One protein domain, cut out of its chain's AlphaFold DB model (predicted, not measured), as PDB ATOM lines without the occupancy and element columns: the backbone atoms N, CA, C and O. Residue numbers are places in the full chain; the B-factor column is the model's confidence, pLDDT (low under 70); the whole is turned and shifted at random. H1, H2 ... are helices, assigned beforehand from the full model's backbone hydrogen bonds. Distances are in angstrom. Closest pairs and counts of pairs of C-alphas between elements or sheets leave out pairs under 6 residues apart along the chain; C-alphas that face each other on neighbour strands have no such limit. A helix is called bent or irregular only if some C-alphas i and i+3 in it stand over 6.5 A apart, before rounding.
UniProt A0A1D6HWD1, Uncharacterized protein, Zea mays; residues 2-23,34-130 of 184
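What this domain is: This is residues 2 to 23 and 34 to 130 of the 184 residues of an uncharacterized protein of Zea mays (UniProt A0A1D6HWD1). Three long helices, H2, H3 and H4, lie side by side in an up-and-down bundle, each running against the one before it. H1 packs along H3 outside this bundle, and the short H5 lies at the domain's edge near H3 and H4. The printed part has 119 residues with five named helices, H1 to H5 in chain order, and no named strand; the class is all helix. It is compact, with a radius of gyration of the C-alphas of 14.8 A and spans of 47 by 34 by 23 A.

Where its parts are: H1, residues 6 to 23, starts at C-alpha 6 (305.688, 176.035, 285.377) and is 26.0 A long. H2, residues 34 to 60, is 38.6 A long. H3, residues 63 to 88, is 33.3 A long and irregular: C-alphas 68 and 71 are 7.0 A apart, with a kink of 62 degrees near residue 71. H4, residues 95 to 114, is 29.6 A long. H5, residues 122 to 126, ends at C-alpha 126 (290.043, 191.480, 277.541).

How they stand to each other: H3 is the hub. It touches H1 at a shallow tilt of 27 degrees, the same way; the closest C-alphas, of Thr 18 and Pro 78, are 5.9 A apart. H2 and H3 form a helical hairpin at 11 degrees, closest at C-alphas 44 and 84, 4.5 A. H3 and H4 form another at 16 degrees, closest at C-alphas 65 and 114, 6.0 A. H2 touches H4, closest at C-alphas 54 and 107, 6.6 A. H5 only just touches H3, with 3 pairs of C-alphas within 8 A, closest at C-alphas 72 and 125, 7.2 A. H1 is apart from H4. Every O i to N i+4 pair is within hydrogen-bond range in H1, H2 and H5, against 16 of 22 in H3 and 15 of 16 in H4.

The domain as a whole: The C-alphas farthest apart, of Pro 2 and Glu 35, are 49.0 A apart. Residues 24 to 33 are not printed, and C-alphas 23 and 34 are 26.3 A apart across the cut. Of the links printed whole, H2 to H3 is tight and the others are short. Residues 2 to 4, 119 to 120 and 122 to 130 have pLDDT under 70.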
ATOM      1  N   PRO A   2     311.688 167.054 284.246       39.53
ATOM      2  CA  PRO A   2     311.543 167.227 285.690       39.53
ATOM      3  C   PRO A   2     312.349 168.461 286.130       39.53
ATOM      4  O   PRO A   2     313.543 168.521 285.857       39.53
ATOM      5  N   GLY A   3     311.702 169.441 286.767       60.12
ATOM      6  CA  GLY A   3     312.362 170.638 287.315       60.12
ATOM      7  C   GLY A   3     312.268 171.921 286.478       60.12
ATOM      8  O   GLY A   3     312.857 172.921 286.871       60.12
ATOM      9  N   GLU A   4     311.535 171.931 285.359       66.56
ATOM     10  CA  GLU A   4     311.204 173.190 284.673       66.56
ATOM     11  C   GLU A   4     310.117 173.929 285.468       66.56
ATOM     12  O   GLU A   4     309.068 173.351 285.765       66.56
ATOM     13  N   ASP A   5     310.378 175.188 285.837       85.06
ATOM     14  CA  ASP A   5     309.382 176.053 286.471       85.06
ATOM     15  C   ASP A   5     308.158 176.184 285.544       85.06
ATOM     16  O   ASP A   5     308.281 176.390 284.334       85.06
ATOM     17  N   GLU A   6     306.959 176.037 286.114       90.06
ATOM     18  CA  GLU A   6     305.688 176.035 285.377       90.06
ATOM     19  C   GLU A   6     305.520 177.282 284.494       90.06
ATOM     20  O   GLU A   6     304.995 177.199 283.379       90.06
ATOM     21  N   PHE A   7     305.992 178.438 284.967       91.19
ATOM     22  CA  PHE A   7     305.949 179.672 284.199       91.19
ATOM     23  C   PHE A   7     306.975 179.686 283.072       91.19
ATOM     24  O   PHE A   7     306.637 180.150 281.988       91.19
ATOM     25  N   ASP A   8     308.188 179.168 283.269       92.44
ATOM     26  CA  ASP A   8     309.173 179.100 282.183       92.44
ATOM     27  C   ASP A   8     308.685 178.181 281.048       92.44
ATOM     28  O   ASP A   8     308.829 178.528 279.871       92.44
ATOM     29  N   HIS A   9     308.020 177.069 281.383       91.50
ATOM     30  CA  HIS A   9     307.359 176.219 280.389       91.50
ATOM     31  C   HIS A   9     306.260 176.983 279.632       91.50
ATOM     32  O   HIS A   9     306.249 177.018 278.398       91.50
ATOM     33  N   PHE A  10     305.352 177.632 280.366       90.38
ATOM     34  CA  PHE A  10     304.274 178.434 279.787       90.38
ATOM     35  C   PHE A  10     304.808 179.561 278.888       90.38
ATOM     36  O   PHE A  10     304.347 179.720 277.758       90.38
ATOM     37  N   TYR A  11     305.813 180.300 279.359       92.69
ATOM     38  CA  TYR A  11     306.453 181.388 278.630       92.69
ATOM     39  C   TYR A  11     307.068 180.896 277.321       92.69
ATOM     40  O   TYR A  11     306.836 181.497 276.277       92.69
ATOM     41  N   ARG A  12     307.780 179.764 277.343       93.81
ATOM     42  CA  ARG A  12     308.376 179.158 276.144       93.81
ATOM     43  C   ARG A  12     307.321 178.795 275.097       93.81
ATOM     44  O   ARG A  12     307.514 179.059 273.910       93.81
ATOM     45  N   VAL A  13     306.210 178.190 275.524       90.31
ATOM     46  CA  VAL A  13     305.097 177.832 274.628       90.31
ATOM     47  C   VAL A  13     304.445 179.086 274.047       90.31
ATOM     48  O   VAL A  13     304.182 179.134 272.844       90.31
ATOM     49  N   LEU A  14     304.219 180.107 274.877       88.00
ATOM     50  CA  LEU A  14     303.650 181.376 274.437       88.00
ATOM     51  C   LEU A  14     304.571 182.096 273.449       88.00
ATOM     52  O   LEU A  14     304.099 182.486 272.389       88.00
ATOM     53  N   ALA A  15     305.864 182.220 273.756       91.31
ATOM     54  CA  ALA A  15     306.852 182.859 272.891       91.31
ATOM     55  C   ALA A  15     306.868 182.213 271.504       91.31
ATOM     56  O   ALA A  15     306.653 182.897 270.510       91.31
ATOM     57  N   LYS A  16     306.946 180.878 271.444       89.19
ATOM     58  CA  LYS A  16     306.872 180.137 270.178       89.19
ATOM     59  C   LYS A  16     305.565 180.392 269.419       89.19
ATOM     60  O   LYS A  16     305.568 180.496 268.195       89.19
ATOM     61  N   LYS A  17     304.430 180.456 270.121       82.62
ATOM     62  CA  LYS A  17     303.129 180.739 269.496       82.62
ATOM     63  C   LYS A  17     303.081 182.160 268.931       82.62
ATOM     64  O   LYS A  17     302.553 182.344 267.836       82.62
ATOM     65  N   THR A  18     303.624 183.132 269.657       83.31
ATOM     66  CA  THR A  18     303.737 184.524 269.213       83.31
ATOM     67  C   THR A  18     304.647 184.632 267.996       83.31
ATOM     68  O   THR A  18     304.219 185.195 266.999       83.31
ATOM     69  N   ASP A  19     305.831 184.018 268.014       84.75
ATOM     70  CA  ASP A  19     306.759 184.023 266.875       84.75
ATOM     71  C   ASP A  19     306.103 183.448 265.615       84.75
ATOM     72  O   ASP A  19     306.174 184.043 264.541       84.75
ATOM     73  N   ASN A  20     305.389 182.325 265.754       79.31
ATOM     74  CA  ASN A  20     304.632 181.733 264.653       79.31
ATOM     75  C   ASN A  20     303.563 182.697 264.117       79.31
ATOM     76  O   ASN A  20     303.431 182.844 262.905       79.31
ATOM     77  N   LEU A  21     302.813 183.364 265.002       76.50
ATOM     78  CA  LEU A  21     301.801 184.344 264.603       76.50
ATOM     79  C   LEU A  21     302.434 185.518 263.848       76.50
ATOM     80  O   LEU A  21     301.934 185.902 262.798       76.50
ATOM     81  N   LEU A  22     303.539 186.056 264.363       77.25
ATOM     82  CA  LEU A  22     304.247 187.179 263.758       77.25
ATOM     83  C   LEU A  22     304.874 186.800 262.420       77.25
ATOM     84  O   LEU A  22     304.822 187.598 261.500       77.25
ATOM     85  N   SER A  23     305.379 185.574 262.262       73.62
ATOM     86  CA  SER A  23     305.958 185.111 260.994       73.62
ATOM     87  C   SER A  23     304.968 185.095 259.818       73.62
ATOM     88  O   SER A  23     305.387 185.189 258.666       73.62
ATOM     89  N   GLU A  34     317.214 208.691 258.863       91.31
ATOM     90  CA  GLU A  34     317.972 208.470 260.109       91.31
ATOM     91  C   GLU A  34     317.150 208.792 261.368       91.31
ATOM     92  O   GLU A  34     317.245 208.084 262.370       91.31
ATOM     93  N   GLU A  35     316.288 209.810 261.303       87.94
ATOM     94  CA  GLU A  35     315.360 210.144 262.388       87.94
ATOM     95  C   GLU A  35     314.359 209.007 262.623       87.94
ATOM     96  O   GLU A  35     314.160 208.565 263.754       87.94
ATOM     97  N   GLU A  36     313.769 208.467 261.556       87.69
ATOM     98  CA  GLU A  36     312.848 207.342 261.678       87.69
ATOM     99  C   GLU A  36     313.558 206.101 262.214       87.69
ATOM    100  O   GLU A  36     313.021 205.450 263.102       87.69
ATOM    101  N   LYS A  37     314.785 205.802 261.771       91.25
ATOM    102  CA  LYS A  37     315.588 204.704 262.337       91.25
ATOM    103  C   LYS A  37     315.821 204.874 263.839       91.25
ATOM    104  O   LYS A  37     315.737 203.889 264.572       91.25
ATOM    105  N   ALA A  38     316.080 206.097 264.309       91.81
ATOM    106  CA  ALA A  38     316.216 206.376 265.738       91.81
ATOM    107  C   ALA A  38     314.909 206.092 266.494       91.81
ATOM    108  O   ALA A  38     314.934 205.428 267.528       91.81
ATOM    109  N   VAL A  39     313.764 206.492 265.934       89.50
ATOM    110  CA  VAL A  39     312.439 206.187 266.499       89.50
ATOM    111  C   VAL A  39     312.189 204.676 266.558       89.50
ATOM    112  O   VAL A  39     311.742 204.172 267.585       89.50
ATOM    113  N   GLN A  40     312.514 203.927 265.499       93.00
ATOM    114  CA  GLN A  40     312.382 202.462 265.496       93.00
ATOM    115  C   GLN A  40     313.267 201.815 266.568       93.00
ATOM    116  O   GLN A  40     312.817 200.945 267.312       93.00
ATOM    117  N   LYS A  41     314.519 202.270 266.693       95.00
ATOM    118  CA  LYS A  41     315.445 201.795 267.727       95.00
ATOM    119  C   LYS A  41     314.883 202.029 269.130       95.00
ATOM    120  O   LYS A  41     314.973 201.134 269.969       95.00
ATOM    121  N   GLU A  42     314.278 203.188 269.357       93.94
ATOM    122  CA  GLU A  42     313.672 203.538 270.638       93.94
ATOM    123  C   GLU A  42     312.460 202.646 270.944       93.94
ATOM    124  O   GLU A  42     312.409 202.017 271.999       93.94
ATOM    125  N   PHE A  43     311.539 202.468 269.988       93.38
ATOM    126  CA  PHE A  43     310.409 201.541 270.142       93.38
ATOM    127  C   PHE A  43     310.856 200.115 270.468       93.38
ATOM    128  O   PHE A  43     310.293 199.484 271.366       93.38
ATOM    129  N   LYS A  44     311.885 199.615 269.775       95.69
ATOM    130  CA  LYS A  44     312.467 198.299 270.049       95.69
ATOM    131  C   LYS A  44     313.000 198.212 271.478       95.69
ATOM    132  O   LYS A  44     312.733 197.219 272.157       95.69
ATOM    133  N   LEU A  45     313.754 199.219 271.925       96.31
ATOM    134  CA  LEU A  45     314.337 199.258 273.267       96.31
ATOM    135  C   LEU A  45     313.244 199.214 274.339       96.31
ATOM    136  O   LEU A  45     313.290 198.370 275.232       96.31
ATOM    137  N   ILE A  46     312.232 200.071 274.206       94.56
ATOM    138  CA  ILE A  46     311.117 200.163 275.152       94.56
ATOM    139  C   ILE A  46     310.343 198.850 275.207       94.56
ATOM    140  O   ILE A  46     310.088 198.330 276.291       94.56
ATOM    141  N   ALA A  47     309.972 198.304 274.048       95.12
ATOM    142  CA  ALA A  47     309.206 197.067 273.974       95.12
ATOM    143  C   ALA A  47     309.976 195.885 274.584       95.12
ATOM    144  O   ALA A  47     309.403 195.111 275.349       95.12
ATOM    145  N   SER A  48     311.287 195.803 274.329       96.88
ATOM    146  CA  SER A  48     312.162 194.797 274.948       96.88
ATOM    147  C   SER A  48     312.205 194.960 276.472       96.88
ATOM    148  O   SER A  48     311.982 193.998 277.200       96.88
ATOM    149  N   GLY A  49     312.365 196.193 276.965       96.12
ATOM    150  CA  GLY A  49     312.318 196.482 278.400       96.12
ATOM    151  C   GLY A  49     310.970 196.134 279.046       96.12
ATOM    152  O   GLY A  49     310.933 195.639 280.171       96.12
ATOM    153  N   CYS A  50     309.856 196.320 278.332       94.81
ATOM    154  CA  CYS A  50     308.529 195.912 278.801       94.81
ATOM    155  C   CYS A  50     308.401 194.387 278.920       94.81
ATOM    156  O   CYS A  50     307.810 193.900 279.886       94.81
ATOM    157  N   ILE A  51     308.969 193.633 277.972       96.12
ATOM    158  CA  ILE A  51     309.026 192.165 278.026       96.12
ATOM    159  C   ILE A  51     309.842 191.717 279.238       96.12
ATOM    160  O   ILE A  51     309.348 190.923 280.038       96.12
ATOM    161  N   ASP A  52     311.044 192.266 279.418       95.75
ATOM    162  CA  ASP A  52     311.921 191.924 280.543       95.75
ATOM    163  C   ASP A  52     311.264 192.244 281.890       95.75
ATOM    164  O   ASP A  52     311.301 191.434 282.822       95.75
ATOM    165  N   LEU A  53     310.598 193.399 281.986       93.50
ATOM    166  CA  LEU A  53     309.837 193.795 283.165       93.50
ATOM    167  C   LEU A  53     308.704 192.805 283.456       93.50
ATOM    168  O   LEU A  53     308.563 192.352 284.595       93.50
ATOM    169  N   LEU A  54     307.908 192.461 282.441       94.19
ATOM    170  CA  LEU A  54     306.762 191.562 282.558       94.19
ATOM    171  C   LEU A  54     307.197 190.136 282.945       94.19
ATOM    172  O   LEU A  54     306.659 189.557 283.892       94.19
ATOM    173  N   VAL A  55     308.201 189.581 282.262       95.12
ATOM    174  CA  VAL A  55     308.769 188.255 282.552       95.12
ATOM    175  C   VAL A  55     309.412 188.240 283.939       95.12
ATOM    176  O   VAL A  55     309.161 187.332 284.736       95.12
ATOM    177  N   GLY A  56     310.196 189.267 284.268       93.38
ATOM    178  CA  GLY A  56     310.829 189.409 285.576       93.38
ATOM    179  C   GLY A  56     309.812 189.512 286.714       93.38
ATOM    180  O   GLY A  56     309.997 188.892 287.763       93.38
ATOM    181  N   ALA A  57     308.714 190.243 286.514       90.81
ATOM    182  CA  ALA A  57     307.618 190.336 287.475       90.81
ATOM    183  C   ALA A  57     306.965 188.973 287.746       90.81
ATOM    184  O   ALA A  57     306.752 188.613 288.906       90.81
ATOM    185  N   MET A  58     306.701 188.192 286.697       91.81
ATOM    186  CA  MET A  58     306.150 186.845 286.849       91.81
ATOM    187  C   MET A  58     307.108 185.927 287.604       91.81
ATOM    188  O   MET A  58     306.695 185.307 288.581       91.81
ATOM    189  N   ARG A  59     308.395 185.899 287.233       92.00
ATOM    190  CA  ARG A  59     309.409 185.065 287.906       92.00
ATOM    191  C   ARG A  59     309.567 185.390 289.390       92.00
ATOM    192  O   ARG A  59     309.722 184.480 290.196       92.00
ATOM    193  N   ARG A  60     309.488 186.671 289.767       89.50
ATOM    194  CA  ARG A  60     309.554 187.112 291.173       89.50
ATOM    195  C   ARG A  60     308.268 186.851 291.961       89.50
ATOM    196  O   ARG A  60     308.295 186.871 293.188       89.50
ATOM    197  N   THR A  61     307.144 186.625 291.285       87.06
ATOM    198  CA  THR A  61     305.869 186.324 291.943       87.06
ATOM    199  C   THR A  61     305.870 184.872 292.440       87.06
ATOM    200  O   THR A  61     306.195 183.985 291.644       87.06
ATOM    201  N   PRO A  62     305.492 184.590 293.705       85.56
ATOM    202  CA  PRO A  62     305.371 183.221 294.216       85.56
ATOM    203  C   PRO A  62     304.440 182.358 293.357       85.56
ATOM    204  O   PRO A  62     303.444 182.864 292.833       85.56
ATOM    205  N   ALA A  63     304.742 181.064 293.220       85.75
ATOM    206  CA  ALA A  63     304.051 180.163 292.294       85.75
ATOM    207  C   ALA A  63     302.523 180.147 292.498       85.75
ATOM    208  O   ALA A  63     301.767 180.212 291.524       85.75
ATOM    209  N   GLU A  64     302.058 180.171 293.752       84.00
ATOM    210  CA  GLU A  64     300.632 180.148 294.101       84.00
ATOM    211  C   GLU A  64     299.894 181.391 293.590       84.00
ATOM    212  O   GLU A  64     298.741 181.318 293.164       84.00
ATOM    213  N   LYS A  65     300.573 182.542 293.598       84.50
ATOM    214  CA  LYS A  65     300.026 183.826 293.143       84.50
ATOM    215  C   LYS A  65     300.243 184.075 291.655       84.50
ATOM    216  O   LYS A  65     299.603 184.954 291.085       84.50
ATOM    217  N   ARG A  66     301.137 183.312 291.024       87.25
ATOM    218  CA  ARG A  66     301.524 183.467 289.620       87.25
ATOM    219  C   ARG A  66     300.503 182.845 288.669       87.25
ATOM    220  O   ARG A  66     300.158 183.469 287.670       87.25
ATOM    221  N   ARG A  67     299.971 181.655 288.989       84.56
ATOM    222  CA  ARG A  67     298.998 180.934 288.135       84.56
ATOM    223  C   ARG A  67     297.790 181.778 287.707       84.56
ATOM    224  O   ARG A  67     297.479 181.793 286.517       84.56
ATOM    225  N   PRO A  68     297.129 182.544 288.600       85.00
ATOM    226  CA  PRO A  68     296.005 183.397 288.208       85.00
ATOM    227  C   PRO A  68     296.370 184.507 287.208       85.00
ATOM    228  O   PRO A  68     295.476 185.079 286.585       85.00
ATOM    229  N   LEU A  69     297.661 184.824 287.068       85.81
ATOM    230  CA  LEU A  69     298.177 185.880 286.200       85.81
ATOM    231  C   LEU A  69     298.599 185.362 284.821       85.81
ATOM    232  O   LEU A  69     298.860 186.177 283.945       85.81
ATOM    233  N   PHE A  70     298.629 184.043 284.588       84.88
ATOM    234  CA  PHE A  70     299.048 183.467 283.300       84.88
ATOM    235  C   PHE A  70     298.209 183.988 282.135       84.88
ATOM    236  O   PHE A  70     298.754 184.312 281.085       84.88
ATOM    237  N   LEU A  71     296.897 184.133 282.334       81.50
ATOM    238  CA  LEU A  71     296.011 184.696 281.316       81.50
ATOM    239  C   LEU A  71     296.335 186.166 281.027       81.50
ATOM    240  O   LEU A  71     296.405 186.555 279.871       81.50
ATOM    241  N   VAL A  72     296.588 186.970 282.064       85.56
ATOM    242  CA  VAL A  72     296.959 188.384 281.897       85.56
ATOM    243  C   VAL A  72     298.303 188.484 281.176       85.56
ATOM    244  O   VAL A  72     298.416 189.194 280.186       85.56
ATOM    245  N   PHE A  73     299.303 187.715 281.605       87.19
ATOM    246  CA  PHE A  73     300.598 187.642 280.935       87.19
ATOM    247  C   PHE A  73     300.466 187.217 279.466       87.19
ATOM    248  O   PHE A  73     301.095 187.819 278.597       87.19
ATOM    249  N   GLY A  74     299.622 186.215 279.196       83.69
ATOM    250  CA  GLY A  74     299.325 185.702 277.860       83.69
ATOM    251  C   GLY A  74     298.790 186.758 276.894       83.69
ATOM    252  O   GLY A  74     299.050 186.658 275.702       83.69
ATOM    253  N   GLU A  75     298.105 187.782 277.405       84.25
ATOM    254  CA  GLU A  75     297.612 188.920 276.617       84.25
ATOM    255  C   GLU A  75     298.643 190.044 276.476       84.25
ATOM    256  O   GLU A  75     298.704 190.712 275.446       84.25
ATOM    257  N   LEU A  76     299.444 190.299 277.515       88.88
ATOM    258  CA  LEU A  76     300.389 191.419 277.516       88.88
ATOM    259  C   LEU A  76     301.649 191.115 276.703       88.88
ATOM    260  O   LEU A  76     302.117 191.975 275.958       88.88
ATOM    261  N   TYR A  77     302.188 189.901 276.829       90.81
ATOM    262  CA  TYR A  77     303.440 189.526 276.175       90.81
ATOM    263  C   TYR A  77     303.383 189.673 274.642       90.81
ATOM    264  O   TYR A  77     304.258 190.352 274.099       90.81
ATOM    265  N   PRO A  78     302.366 189.140 273.927       88.44
ATOM    266  CA  PRO A  78     302.309 189.259 272.471       88.44
ATOM    267  C   PRO A  78     302.238 190.704 271.973       88.44
ATOM    268  O   PRO A  78     302.715 190.987 270.880       88.44
ATOM    269  N   VAL A  79     301.674 191.625 272.761       89.06
ATOM    270  CA  VAL A  79     301.578 193.044 272.384       89.06
ATOM    271  C   VAL A  79     302.953 193.701 272.390       89.06
ATOM    272  O   VAL A  79     303.324 194.349 271.415       89.06
ATOM    273  N   PHE A  80     303.735 193.519 273.457       93.00
ATOM    274  CA  PHE A  80     305.093 194.065 273.500       93.00
ATOM    275  C   PHE A  80     305.985 193.415 272.441       93.00
ATOM    276  O   PHE A  80     306.733 194.113 271.757       93.00
ATOM    277  N   GLU A  81     305.846 192.106 272.245       92.62
ATOM    278  CA  GLU A  81     306.598 191.369 271.233       92.62
ATOM    279  C   GLU A  81     306.259 191.831 269.808       92.62
ATOM    280  O   GLU A  81     307.160 192.064 269.006       92.62
ATOM    281  N   PHE A  82     304.983 192.098 269.514       88.56
ATOM    282  CA  PHE A  82     304.561 192.687 268.245       88.56
ATOM    283  C   PHE A  82     305.190 194.063 268.003       88.56
ATOM    284  O   PHE A  82     305.660 194.335 266.896       88.56
ATOM    285  N   VAL A  83     305.247 194.936 269.016       91.38
ATOM    286  CA  VAL A  83     305.883 196.254 268.862       91.38
ATOM    287  C   VAL A  83     307.390 196.115 268.650       91.38
ATOM    288  O   VAL A  83     307.924 196.756 267.745       91.38
ATOM    289  N   ARG A  84     308.065 195.249 269.420       94.69
ATOM    290  CA  ARG A  84     309.498 194.952 269.255       94.69
ATOM    291  C   ARG A  84     309.791 194.479 267.834       94.69
ATOM    292  O   ARG A  84     310.658 195.035 267.165       94.69
ATOM    293  N   TRP A  85     309.033 193.496 267.372       90.62
ATOM    294  CA  TRP A  85     309.174 192.897 266.054       90.62
ATOM    295  C   TRP A  85     308.865 193.886 264.919       90.62
ATOM    296  O   TRP A  85     309.628 193.999 263.961       90.62
ATOM    297  N   THR A  86     307.808 194.695 265.051       89.38
ATOM    298  CA  THR A  86     307.482 195.733 264.059       89.38
ATOM    299  C   THR A  86     308.582 196.799 264.000       89.38
ATOM    300  O   THR A  86     308.935 197.276 262.921       89.38
ATOM    301  N   ALA A  87     309.147 197.164 265.153       91.69
ATOM    302  CA  ALA A  87     310.251 198.110 265.243       91.69
ATOM    303  C   ALA A  87     311.538 197.565 264.607       91.69
ATOM    304  O   ALA A  87     312.240 198.290 263.906       91.69
ATOM    305  N   GLU A  88     311.821 196.271 264.783       91.56
ATOM    306  CA  GLU A  88     312.937 195.585 264.119       91.56
ATOM    307  C   GLU A  88     312.822 195.600 262.596       91.56
ATOM    308  O   GLU A  88     313.830 195.770 261.912       91.56
ATOM    309  N   ALA A  89     311.603 195.492 262.069       88.25
ATOM    310  CA  ALA A  89     311.336 195.605 260.638       88.25
ATOM    311  C   ALA A  89     311.319 197.058 260.120       88.25
ATOM    312  O   ALA A  89     311.167 197.290 258.920       88.25
ATOM    313  N   GLY A  90     311.455 198.051 261.003       89.19
ATOM    314  CA  GLY A  90     311.384 199.464 260.645       89.19
ATOM    315  C   GLY A  90     309.965 199.975 260.372       89.19
ATOM    316  O   GLY A  90     309.774 200.978 259.685       89.19
ATOM    317  N   CYS A  91     308.946 199.287 260.882       88.62
ATOM    318  CA  CYS A  91     307.548 199.570 260.574       88.62
ATOM    319  C   CYS A  91     306.748 200.101 261.770       88.62
ATOM    320  O   CYS A  91     305.553 200.369 261.611       88.62
ATOM    321  N   ALA A  92     307.359 200.258 262.951       88.38
ATOM    322  CA  ALA A  92     306.646 200.704 264.140       88.38
ATOM    323  C   ALA A  92     306.068 202.103 263.926       88.38
ATOM    324  O   ALA A  92     306.661 202.967 263.270       88.38
ATOM    325  N   LYS A  93     304.872 202.310 264.470       85.81
ATOM    326  CA  LYS A  93     304.099 203.541 264.308       85.81
ATOM    327  C   LYS A  93     303.869 204.185 265.663       85.81
ATOM    328  O   LYS A  93     303.702 203.497 266.661       85.81
ATOM    329  N   TRP A  94     303.749 205.510 265.678       85.06
ATOM    330  CA  TRP A  94     303.527 206.282 266.904       85.06
ATOM    331  C   TRP A  94     302.328 205.817 267.738       85.06
ATOM    332  O   TRP A  94     302.398 205.845 268.961       85.06
ATOM    333  N   TRP A  95     301.253 205.332 267.107       83.44
ATOM    334  CA  TRP A  95     300.095 204.805 267.837       83.44
ATOM    335  C   TRP A  95     300.436 203.580 268.701       83.44
ATOM    336  O   TRP A  95     299.772 203.348 269.708       83.44
ATOM    337  N   MET A  96     301.492 202.828 268.373       87.12
ATOM    338  CA  MET A  96     301.952 201.689 269.174       87.12
ATOM    339  C   MET A  96     302.467 202.124 270.553       87.12
ATOM    340  O   MET A  96     302.405 201.340 271.497       87.12
ATOM    341  N   ALA A  97     302.894 203.385 270.715       85.50
ATOM    342  CA  ALA A  97     303.254 203.930 272.025       85.50
ATOM    343  C   ALA A  97     302.055 203.934 272.983       85.50
ATOM    344  O   ALA A  97     302.212 203.626 274.162       85.50
ATOM    345  N   LEU A  98     300.846 204.211 272.478       85.31
ATOM    346  CA  LEU A  98     299.627 204.153 273.287       85.31
ATOM    347  C   LEU A  98     299.360 202.728 273.774       85.31
ATOM    348  O   LEU A  98     299.012 202.543 274.937       85.31
ATOM    349  N   GLN A  99     299.598 201.718 272.928       84.56
ATOM    350  CA  GLN A  99     299.480 200.323 273.353       84.56
ATOM    351  C   GLN A  99     300.487 199.986 274.456       84.56
ATOM    352  O   GLN A  99     300.099 199.386 275.454       84.56
ATOM    353  N   ILE A 100     301.746 200.421 274.330       86.62
ATOM    354  CA  ILE A 100     302.755 200.219 275.380       86.62
ATOM    355  C   ILE A 100     302.289 200.828 276.708       86.62
ATOM    356  O   ILE A 100     302.283 200.133 277.722       86.62
ATOM    357  N   ILE A 101     301.857 202.092 276.704       86.06
ATOM    358  CA  ILE A 101     301.422 202.812 277.913       86.06
ATOM    359  C   ILE A 101     300.236 202.098 278.572       86.06
ATOM    360  O   ILE A 101     300.254 201.822 279.772       86.06
ATOM    361  N   GLU A 102     299.215 201.756 277.788       86.81
ATOM    362  CA  GLU A 102     298.022 201.076 278.295       86.81
ATOM    363  C   GLU A 102     298.348 199.703 278.884       86.81
ATOM    364  O   GLU A 102     297.829 199.336 279.939       86.81
ATOM    365  N   LYS A 103     299.222 198.933 278.227       87.12
ATOM    366  CA  LYS A 103     299.614 197.607 278.710       87.12
ATOM    367  C   LYS A 103     300.532 197.690 279.926       87.12
ATOM    368  O   LYS A 103     300.357 196.886 280.838       87.12
ATOM    369  N   LEU A 104     301.428 198.676 280.010       88.06
ATOM    370  CA  LEU A 104     302.252 198.920 281.200       88.06
ATOM    371  C   LEU A 104     301.410 199.229 282.440       88.06
ATOM    372  O   LEU A 104     301.719 198.745 283.528       88.06
ATOM    373  N   GLU A 105     300.304 199.953 282.287       87.88
ATOM    374  CA  GLU A 105     299.374 200.183 283.395       87.88
ATOM    375  C   GLU A 105     298.732 198.870 283.886       87.88
ATOM    376  O   GLU A 105     298.543 198.666 285.088       87.88
ATOM    377  N   ILE A 106     298.457 197.928 282.977       86.44
ATOM    378  CA  ILE A 106     297.995 196.584 283.350       86.44
ATOM    379  C   ILE A 106     299.120 195.802 284.042       86.44
ATOM    380  O   ILE A 106     298.849 195.162 285.058       86.44
ATOM    381  N   VAL A 107     300.373 195.890 283.573       87.38
ATOM    382  CA  VAL A 107     301.537 195.293 284.263       87.38
ATOM    383  C   VAL A 107     301.641 195.825 285.693       87.38
ATOM    384  O   VAL A 107     301.776 195.042 286.633       87.38
ATOM    385  N   ARG A 108     301.506 197.142 285.892       86.94
ATOM    386  CA  ARG A 108     301.538 197.776 287.218       86.94
ATOM    387  C   ARG A 108     300.455 197.213 288.142       86.94
ATOM    388  O   ARG A 108     300.746 196.852 289.284       86.94
ATOM    389  N   LYS A 109     299.219 197.088 287.648       85.00
ATOM    390  CA  LYS A 109     298.099 196.487 288.397       85.00
ATOM    391  C   LYS A 109     298.330 195.004 288.689       85.00
ATOM    392  O   LYS A 109     298.051 194.558 289.797       85.00
ATOM    393  N   MET A 110     298.869 194.257 287.725       86.38
ATOM    394  CA  MET A 110     299.225 192.842 287.863       86.38
ATOM    395  C   MET A 110     300.229 192.631 288.995       86.38
ATOM    396  O   MET A 110     299.994 191.804 289.875       86.38
ATOM    397  N   VAL A 111     301.303 193.421 289.010       83.25
ATOM    398  CA  VAL A 111     302.300 193.392 290.084       83.25
ATOM    399  C   VAL A 111     301.649 193.771 291.411       83.25
ATOM    400  O   VAL A 111     301.741 193.011 292.365       83.25
ATOM    401  N   SER A 112     300.916 194.885 291.472       83.00
ATOM    402  CA  SER A 112     300.244 195.321 292.705       83.00
ATOM    403  C   SER A 112     299.338 194.229 293.297       83.00
ATOM    404  O   SER A 112     299.455 193.896 294.476       83.00
ATOM    405  N   SER A 113     298.513 193.583 292.467       76.75
ATOM    406  CA  SER A 113     297.626 192.489 292.879       76.75
ATOM    407  C   SER A 113     298.382 191.286 293.456       76.75
ATOM    408  O   SER A 113     297.944 190.704 294.449       76.75
ATOM    409  N   ALA A 114     299.531 190.921 292.881       76.19
ATOM    410  CA  ALA A 114     300.348 189.812 293.374       76.19
ATOM    411  C   ALA A 114     300.920 190.074 294.785       76.19
ATOM    412  O   ALA A 114     301.115 189.146 295.580       76.19
ATOM    413  N   PHE A 115     301.138 191.341 295.137       75.06
ATOM    414  CA  PHE A 115     301.724 191.756 296.415       75.06
ATOM    415  C   PHE A 115     300.694 192.304 297.422       75.06
ATOM    416  O   PHE A 115     301.073 192.959 298.386       75.06
ATOM    417  N   GLY A 116     299.407 191.969 297.261       70.31
ATOM    418  CA  GLY A 116     298.347 192.298 298.231       70.31
ATOM    419  C   GLY A 116     297.559 193.574 297.922       70.31
ATOM    420  O   GLY A 116     296.735 193.991 298.731       70.31
ATOM    421  N   GLY A 117     297.790 194.184 296.759       71.75
ATOM    422  CA  GLY A 117     296.958 195.254 296.221       71.75
ATOM    423  C   GLY A 117     295.628 194.754 295.649       71.75
ATOM    424  O   GLY A 117     295.334 193.555 295.631       71.75
ATOM    425  N   ALA A 118     294.817 195.692 295.153       70.88
ATOM    426  CA  ALA A 118     293.520 195.383 294.557       70.88
ATOM    427  C   ALA A 118     293.659 194.384 293.387       70.88
ATOM    428  O   ALA A 118     294.593 194.506 292.587       70.88
ATOM    429  N   PRO A 119     292.747 193.400 293.267       67.25
ATOM    430  CA  PRO A 119     292.797 192.418 292.193       67.25
ATOM    431  C   PRO A 119     292.677 193.084 290.822       67.25
ATOM    432  O   PRO A 119     291.918 194.036 290.638       67.25
ATOM    433  N   VAL A 120     293.416 192.564 289.839       69.31
ATOM    434  CA  VAL A 120     293.275 193.009 288.446       69.31
ATOM    435  C   VAL A 120     291.882 192.650 287.940       69.31
ATOM    436  O   VAL A 120     291.519 191.470 287.925       69.31
ATOM    437  N   ASP A 121     291.130 193.645 287.469       73.50
ATOM    438  CA  ASP A 121     289.893 193.403 286.730       73.50
ATOM    439  C   ASP A 121     290.221 192.798 285.364       73.50
ATOM    440  O   ASP A 121     290.613 193.477 284.412       73.50
ATOM    441  N   ARG A 122     290.065 191.479 285.287       64.94
ATOM    442  CA  ARG A 122     290.356 190.698 284.088       64.94
ATOM    443  C   ARG A 122     289.420 191.065 282.940       64.94
ATOM    444  O   ARG A 122     289.860 191.042 281.798       64.94
ATOM    445  N   SER A 123     288.172 191.449 283.215       60.34
ATOM    446  CA  SER A 123     287.206 191.790 282.166       60.34
ATOM    447  C   SER A 123     287.658 193.011 281.357       60.34
ATOM    448  O   SER A 123     287.589 192.993 280.129       60.34
ATOM    449  N   MET A 124     288.258 194.009 282.013       61.00
ATOM    450  CA  MET A 124     288.838 195.184 281.352       61.00
ATOM    451  C   MET A 124     290.108 194.876 280.548       61.00
ATOM    452  O   MET A 124     290.377 195.556 279.558       61.00
ATOM    453  N   VAL A 125     290.888 193.859 280.936       57.62
ATOM    454  CA  VAL A 125     292.078 193.426 280.176       57.62
ATOM    455  C   VAL A 125     291.670 192.866 278.808       57.62
ATOM    456  O   VAL A 125     292.331 193.161 277.812       57.62
ATOM    457  N   PHE A 126     290.557 192.125 278.756       53.56
ATOM    458  CA  PHE A 126     290.043 191.480 277.541       53.56
ATOM    459  C   PHE A 126     289.056 192.340 276.733       53.56
ATOM    460  O   PHE A 126     288.862 192.086 275.547       53.56
ATOM    461  N   ALA A 127     288.448 193.369 277.335       48.81
ATOM    462  CA  ALA A 127     287.443 194.216 276.681       48.81
ATOM    463  C   ALA A 127     287.987 195.039 275.500       48.81
ATOM    464  O   ALA A 127     287.218 195.496 274.659       48.81
ATOM    465  N   ARG A 128     289.310 195.230 275.407       49.06
ATOM    466  CA  ARG A 128     289.944 196.060 274.372       49.06
ATOM    467  C   ARG A 128     290.717 195.241 273.345       49.06
ATOM    468  O   ARG A 128     291.822 195.600 272.943       49.06
ATOM    469  N   LYS A 129     290.118 194.133 272.916       41.88
ATOM    470  CA  LYS A 129     290.523 193.388 271.724       41.88
ATOM    471  C   LYS A 129     290.022 194.134 270.476       41.88
ATOM    472  O   LYS A 129     289.171 193.631 269.760       41.88
ATOM    473  N   VAL A 130     290.478 195.370 270.271       35.84
ATOM    474  CA  VAL A 130     290.196 196.121 269.038       35.84
ATOM    475  C   VAL A 130     291.334 195.834 268.065       35.84
ATOM    476  O   VAL A 130     292.458 196.288 268.266       35.84
TER     477      VAL A 130